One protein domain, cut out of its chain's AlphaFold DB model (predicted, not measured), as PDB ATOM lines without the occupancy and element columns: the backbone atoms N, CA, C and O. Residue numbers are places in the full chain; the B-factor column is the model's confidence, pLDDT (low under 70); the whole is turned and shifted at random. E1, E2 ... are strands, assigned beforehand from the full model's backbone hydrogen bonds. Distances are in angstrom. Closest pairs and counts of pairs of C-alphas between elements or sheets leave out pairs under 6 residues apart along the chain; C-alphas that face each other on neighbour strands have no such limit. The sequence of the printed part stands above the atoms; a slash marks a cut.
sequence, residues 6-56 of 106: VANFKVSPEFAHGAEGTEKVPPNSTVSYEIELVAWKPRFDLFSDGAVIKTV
ATOM      1  N   VAL A   6     322.863 334.774 331.198       92.62
ATOM      2  CA  VAL A   6     323.181 334.474 329.800       92.62
ATOM      3  C   VAL A   6     322.867 333.004 329.542       92.62
ATOM      4  O   VAL A   6     323.330 332.134 330.283       92.62
ATOM      5  N   ALA A   7     322.075 332.720 328.513       91.12
ATOM      6  CA  ALA A   7     321.699 331.359 328.153       91.12
ATOM      7  C   ALA A   7     321.702 331.141 326.636       91.12
ATOM      8  O   ALA A   7     321.373 332.038 325.861       91.12
ATOM      9  N   ASN A   8     322.039 329.913 326.236       93.50
ATOM     10  CA  ASN A   8     322.051 329.477 324.844       93.50
ATOM     11  C   ASN A   8     320.752 328.749 324.489       93.50
ATOM     12  O   ASN A   8     320.427 327.712 325.069       93.50
ATOM     13  N   PHE A   9     320.032 329.276 323.506       91.75
ATOM     14  CA  PHE A   9     318.756 328.763 323.026       91.75
ATOM     15  C   PHE A   9     318.915 328.155 321.645       91.75
ATOM     16  O   PHE A   9     319.259 328.852 320.696       91.75
ATOM     17  N   LYS A  10     318.610 326.864 321.520       92.88
ATOM     18  CA  LYS A  10     318.536 326.175 320.231       92.88
ATOM     19  C   LYS A  10     317.076 326.104 319.793       92.88
ATOM     20  O   LYS A  10     316.272 325.438 320.440       92.88
ATOM     21  N   VAL A  11     316.740 326.813 318.722       92.12
ATOM     22  CA  VAL A  11     315.370 327.036 318.251       92.12
ATOM     23  C   VAL A  11     315.165 326.279 316.943       92.12
ATOM     24  O   VAL A  11     315.895 326.502 315.973       92.12
ATOM     25  N   SER A  12     314.201 325.356 316.925       91.81
ATOM     26  CA  SER A  12     313.826 324.626 315.710       91.81
ATOM     27  C   SER A  12     313.254 325.590 314.660       91.81
ATOM     28  O   SER A  12     312.736 326.651 315.018       91.81
ATOM     29  N   PRO A  13     313.318 325.248 313.362       90.94
ATOM     30  CA  PRO A  13     312.835 326.123 312.294       90.94
ATOM     31  C   PRO A  13     311.379 326.564 312.476       90.94
ATOM     32  O   PRO A  13     311.064 327.709 312.173       90.94
ATOM     33  N   GLU A  14     310.517 325.712 313.037       90.38
ATOM     34  CA  GLU A  14     309.102 326.010 313.330       90.38
ATOM     35  C   GLU A  14     308.905 327.232 314.243       90.38
ATOM     36  O   GLU A  14     307.896 327.924 314.133       90.38
ATOM     37  N   PHE A  15     309.876 327.516 315.114       87.44
ATOM     38  CA  PHE A  15     309.865 328.660 316.033       87.44
ATOM     39  C   PHE A  15     310.896 329.739 315.660       87.44
ATOM     40  O   PHE A  15     311.063 330.707 316.400       87.44
ATOM     41  N   ALA A  16     311.607 329.564 314.540       89.31
ATOM     42  CA  ALA A  16     312.603 330.497 314.021       89.31
ATOM     43  C   ALA A  16     312.160 331.058 312.657       89.31
ATOM     44  O   ALA A  16     311.227 331.852 312.598       89.31
ATOM     45  N   HIS A  17     312.826 330.666 311.565       87.69
ATOM     46  CA  HIS A  17     312.594 331.219 310.221       87.69
ATOM     47  C   HIS A  17     311.817 330.284 309.278       87.69
ATOM     48  O   HIS A  17     311.649 330.586 308.100       87.69
ATOM     49  N   GLY A  18     311.337 329.146 309.783       88.50
ATOM     50  CA  GLY A  18     310.481 328.220 309.048       88.50
ATOM     51  C   GLY A  18     311.074 327.716 307.731       88.50
ATOM     52  O   GLY A  18     312.290 327.655 307.541       88.50
ATOM     53  N   ALA A  19     310.185 327.344 306.812       88.38
ATOM     54  CA  ALA A  19     310.541 326.855 305.482       88.38
ATOM     55  C   ALA A  19     310.978 327.964 304.512       88.38
ATOM     56  O   ALA A  19     311.533 327.660 303.462       88.38
ATOM     57  N   GLU A  20     310.729 329.228 304.847       88.75
ATOM     58  CA  GLU A  20     311.123 330.367 304.016       88.75
ATOM     59  C   GLU A  20     312.594 330.737 304.247       88.75
ATOM     60  O   GLU A  20     313.322 331.030 303.301       88.75
ATOM     61  N   GLY A  21     313.065 330.635 305.495       86.38
ATOM     62  CA  GLY A  21     314.398 331.098 305.858       86.38
ATOM     63  C   GLY A  21     314.519 332.622 305.756       86.38
ATOM     64  O   GLY A  21     313.537 333.360 305.771       86.38
ATOM     65  N   THR A  22     315.752 333.107 305.687       87.94
ATOM     66  CA  THR A  22     316.103 334.502 305.379       87.94
ATOM     67  C   THR A  22     317.347 334.512 304.488       87.94
ATOM     68  O   THR A  22     317.974 333.474 304.294       87.94
ATOM     69  N   GLU A  23     317.775 335.675 303.990       89.31
ATOM     70  CA  GLU A  23     319.007 335.786 303.184       89.31
ATOM     71  C   GLU A  23     320.250 335.198 303.878       89.31
ATOM     72  O   GLU A  23     321.155 334.692 303.217       89.31
ATOM     73  N   LYS A  24     320.289 335.245 305.217       88.75
ATOM     74  CA  LYS A  24     321.408 334.745 306.030       88.75
ATOM     75  C   LYS A  24     321.184 333.346 306.596       88.75
ATOM     76  O   LYS A  24     322.147 332.680 306.972       88.75
ATOM     77  N   VAL A  25     319.931 332.910 306.705       87.75
ATOM     78  CA  VAL A  25     319.557 331.679 307.405       87.75
ATOM     79  C   VAL A  25     318.805 330.763 306.445       87.75
ATOM     80  O   VAL A  25     317.696 331.108 306.039       87.75
ATOM     81  N   PRO A  26     319.353 329.588 306.092       91.12
ATOM     82  CA  PRO A  26     318.707 328.693 305.143       91.12
ATOM     83  C   PRO A  26     317.301 328.248 305.588       91.12
ATOM     84  O   PRO A  26     317.055 328.117 306.795       91.12
ATOM     85  N   PRO A  27     316.413 327.927 304.631       92.44
ATOM     86  CA  PRO A  27     315.154 327.235 304.887       92.44
ATOM     87  C   PRO A  27     315.297 326.037 305.829       92.44
ATOM     88  O   PRO A  27     316.233 325.246 305.702       92.44
ATOM     89  N   ASN A  28     314.337 325.862 306.736       91.38
ATOM     90  CA  ASN A  28     314.239 324.724 307.657       91.38
ATOM     91  C   ASN A  28     315.476 324.503 308.551       91.38
ATOM     92  O   ASN A  28     315.721 323.389 309.019       91.38
ATOM     93  N   SER A  29     316.263 325.546 308.816       89.88
ATOM     94  CA  SER A  29     317.445 325.437 309.672       89.88
ATOM     95  C   SER A  29     317.123 325.668 311.155       89.88
ATOM     96  O   SER A  29     316.254 326.456 311.528       89.88
ATOM     97  N   THR A  30     317.831 324.943 312.024       92.12
ATOM     98  CA  THR A  30     317.783 325.149 313.479       92.12
ATOM     99  C   THR A  30     318.819 326.196 313.864       92.12
ATOM    100  O   THR A  30     320.003 326.015 313.578       92.12
ATOM    101  N   VAL A  31     318.395 327.262 314.539       92.19
ATOM    102  CA  VAL A  31     319.262 328.396 314.892       92.19
ATOM    103  C   VAL A  31     319.613 328.348 316.375       92.19
ATOM    104  O   VAL A  31     318.811 327.899 317.193       92.19
ATOM    105  N   SER A  32     320.825 328.776 316.728       91.62
ATOM    106  CA  SER A  32     321.252 328.912 318.124       91.62
ATOM    107  C   SER A  32     321.481 330.383 318.462       91.62
ATOM    108  O   SER A  32     322.191 331.068 317.731       91.62
ATOM    109  N   TYR A  33     320.891 330.851 319.559       90.12
ATOM    110  CA  TYR A  33     321.000 332.223 320.048       90.12
ATOM    111  C   TYR A  33     321.600 332.245 321.447       90.12
ATOM    112  O   TYR A  33     321.122 331.536 322.327       90.12
ATOM    113  N   GLU A  34     322.589 333.104 321.664       92.00
ATOM    114  CA  GLU A  34     323.034 333.475 323.004       92.00
ATOM    115  C   GLU A  34     322.244 334.712 323.443       92.00
ATOM    116  O   GLU A  34     322.249 335.734 322.755       92.00
ATOM    117  N   ILE A  35     321.501 334.603 324.544       91.12
ATOM    118  CA  ILE A  35     320.606 335.660 325.027       91.12
ATOM    119  C   ILE A  35     320.984 336.025 326.460       91.12
ATOM    120  O   ILE A  35     321.035 335.156 327.329       91.12
ATOM    121  N   GLU A  36     321.171 337.321 326.710       91.50
ATOM    122  CA  GLU A  36     321.355 337.904 328.042       91.50
ATOM    123  C   GLU A  36     320.081 338.629 328.501       91.50
ATOM    124  O   GLU A  36     319.563 339.509 327.806       91.50
ATOM    125  N   LEU A  37     319.580 338.311 329.700       88.44
ATOM    126  CA  LEU A  37     318.454 339.033 330.297       88.44
ATOM    127  C   LEU A  37     318.934 340.242 331.112       88.44
ATOM    128  O   LEU A  37     319.105 340.159 332.326       88.44
ATOM    129  N   VAL A  38     319.079 341.396 330.465       88.31
ATOM    130  CA  VAL A  38     319.570 342.630 331.113       88.31
ATOM    131  C   VAL A  38     318.585 343.171 332.161       88.31
ATOM    132  O   VAL A  38     318.946 343.442 333.311       88.31
ATOM    133  N   ALA A  39     317.315 343.328 331.786       85.25
ATOM    134  CA  ALA A  39     316.253 343.802 332.670       85.25
ATOM    135  C   ALA A  39     314.868 343.454 332.105       85.25
ATOM    136  O   ALA A  39     314.696 343.316 330.897       85.25
ATOM    137  N   TRP A  40     313.861 343.380 332.978       86.12
ATOM    138  CA  TRP A  40     312.449 343.348 332.594       86.12
ATOM    139  C   TRP A  40     311.644 344.239 333.540       86.12
ATOM    140  O   TRP A  40     312.022 344.428 334.697       86.12
ATOM    141  N   LYS A  41     310.524 344.780 333.051       84.75
ATOM    142  CA  LYS A  41     309.531 345.466 333.886       84.75
ATOM    143  C   LYS A  41     308.240 344.642 333.889       84.75
ATOM    144  O   LYS A  41     307.765 344.301 332.804       84.75
ATOM    145  N   PRO A  42     307.660 344.321 335.058       83.12
ATOM    146  CA  PRO A  42     306.377 343.632 335.123       83.12
ATOM    147  C   PRO A  42     305.283 344.474 334.465       83.12
ATOM    148  O   PRO A  42     305.123 345.654 334.800       83.12
ATOM    149  N   ARG A  43     304.528 343.862 333.551       87.50
ATOM    150  CA  ARG A  43     303.344 344.449 332.919       87.50
ATOM    151  C   ARG A  43     302.125 343.608 333.257       87.50
ATOM    152  O   ARG A  43     302.161 342.390 333.109       87.50
ATOM    153  N   PHE A  44     301.066 344.274 333.692       86.06
ATOM    154  CA  PHE A  44     299.794 343.660 334.039       86.06
ATOM    155  C   PHE A  44     298.695 344.314 333.218       86.06
ATOM    156  O   PHE A  44     298.505 345.527 333.305       86.06
ATOM    157  N   ASP A  45     297.982 343.508 332.447       90.19
ATOM    158  CA  ASP A  45     296.701 343.911 331.891       90.19
ATOM    159  C   ASP A  45     295.644 343.776 332.989       90.19
ATOM    160  O   ASP A  45     295.419 342.684 333.512       90.19
ATOM    161  N   LEU A  46     295.063 344.903 333.403       86.50
ATOM    162  CA  LEU A  46     294.142 344.927 334.539       86.50
ATOM    163  C   LEU A  46     292.749 344.399 334.186       86.50
ATOM    164  O   LEU A  46     292.029 343.980 335.092       86.50
ATOM    165  N   PHE A  47     292.380 344.406 332.902       89.44
ATOM    166  CA  PHE A  47     291.042 344.023 332.441       89.44
ATOM    167  C   PHE A  47     291.061 342.939 331.360       89.44
ATOM    168  O   PHE A  47     290.002 342.484 330.940       89.44
ATOM    169  N   SER A  48     292.247 342.457 330.972       91.00
ATOM    170  CA  SER A  48     292.440 341.471 329.895       91.00
ATOM    171  C   SER A  48     291.912 341.943 328.534       91.00
ATOM    172  O   SER A  48     291.561 341.124 327.686       91.00
ATOM    173  N   ASP A  49     291.822 343.258 328.336       93.19
ATOM    174  CA  ASP A  49     291.322 343.905 327.121       93.19
ATOM    175  C   ASP A  49     292.405 344.721 326.393       93.19
ATOM    176  O   ASP A  49     292.156 345.286 325.328       93.19
ATOM    177  N   GLY A  50     293.613 344.795 326.956       88.44
ATOM    178  CA  GLY A  50     294.722 345.594 326.448       88.44
ATOM    179  C   GLY A  50     294.587 347.106 326.660       88.44
ATOM    180  O   GLY A  50     295.520 347.838 326.324       88.44
ATOM    181  N   ALA A  51     293.477 347.601 327.216       88.00
ATOM    182  CA  ALA A  51     293.204 349.031 327.331       88.00
ATOM    183  C   ALA A  51     293.927 349.672 328.522       88.00
ATOM    184  O   ALA A  51     294.408 350.803 328.424       88.00
ATOM    185  N   VAL A  52     294.035 348.954 329.648       87.12
ATOM    186  CA  VAL A  52     294.702 349.457 330.858       87.12
ATOM    187  C   VAL A  52     295.847 348.541 331.264       87.12
ATOM    188  O   VAL A  52     295.672 347.537 331.956       87.12
ATOM    189  N   ILE A  53     297.055 348.953 330.881       89.00
ATOM    190  CA  ILE A  53     298.289 348.244 331.208       89.00
ATOM    191  C   ILE A  53     299.017 348.948 332.352       89.00
ATOM    192  O   ILE A  53     299.506 350.072 332.218       89.00
ATOM    193  N   LYS A  54     299.157 348.254 333.481       88.31
ATOM    194  CA  LYS A  54     299.973 348.694 334.614       88.31
ATOM    195  C   LYS A  54     301.399 348.181 334.454       88.31
ATOM    196  O   LYS A  54     301.628 346.975 334.431       88.31
ATOM    197  N   THR A  55     302.367 349.094 334.427       90.06
ATOM    198  CA  THR A  55     303.795 348.753 334.525       90.06
ATOM    199  C   THR A  55     304.305 349.087 335.922       90.06
ATOM    200  O   THR A  55     304.088 350.195 336.410       90.06
ATOM    201  N   VAL A  56     304.989 348.148 336.575       87.44
ATOM    202  CA  VAL A  56     305.634 348.410 337.871       87.44
ATOM    203  C   VAL A  56     307.024 348.989 337.616       87.44
ATOM    204  O   VAL A  56     307.908 348.296 337.121       87.44
TER     205      VAL A  56
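Overview. This is residues 6 to 56 of the 106 residues of the protein "FKBP65 protein" of Symbiodinium pilosum (UniProt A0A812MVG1). With little regular structure, this is an open arch: hairpin E1-E2 with its long loop, residues 12 to 30, makes one leg, the smaller hairpin E3-E4 the other, and residues 37 to 42 span between. The printed part has 51 residues with four named strands, E1 to E4 in order, and no named helix; both two-stranded sheets are antiparallel. It is all strand by class, with 18 residues in named elements, and extended: radius of gyration of the C-alphas 16.7 A, spans 41 by 27 by 16 A.

Arrangement. E1, residues 6 to 11, and E2, residues 31 to 36, are antiparallel at 158 degrees, with N 9 and O 33 2.8 A apart. E3, residues 43 to 45, and E4, residues 53 to 55, pair likewise, with N 44 and O 54 2.9 A apart. E2 and E3 are apart.

Along the chain. E1 begins at C-alpha 6 (323.181, 334.474, 329.800) and is 15.8 A long; E2 is 16.4 A, E3 6.7 A. E4, 6.4 A, ends at C-alpha 55 (303.795, 348.753, 334.525).

Size, cuts and confidence. The C-alphas farthest apart, of Pro 26 and Phe 47, are 41.8 A apart. The link E1 to E2 is long. The printed part has no cut, and no printed residue is under 70 in pLDDT.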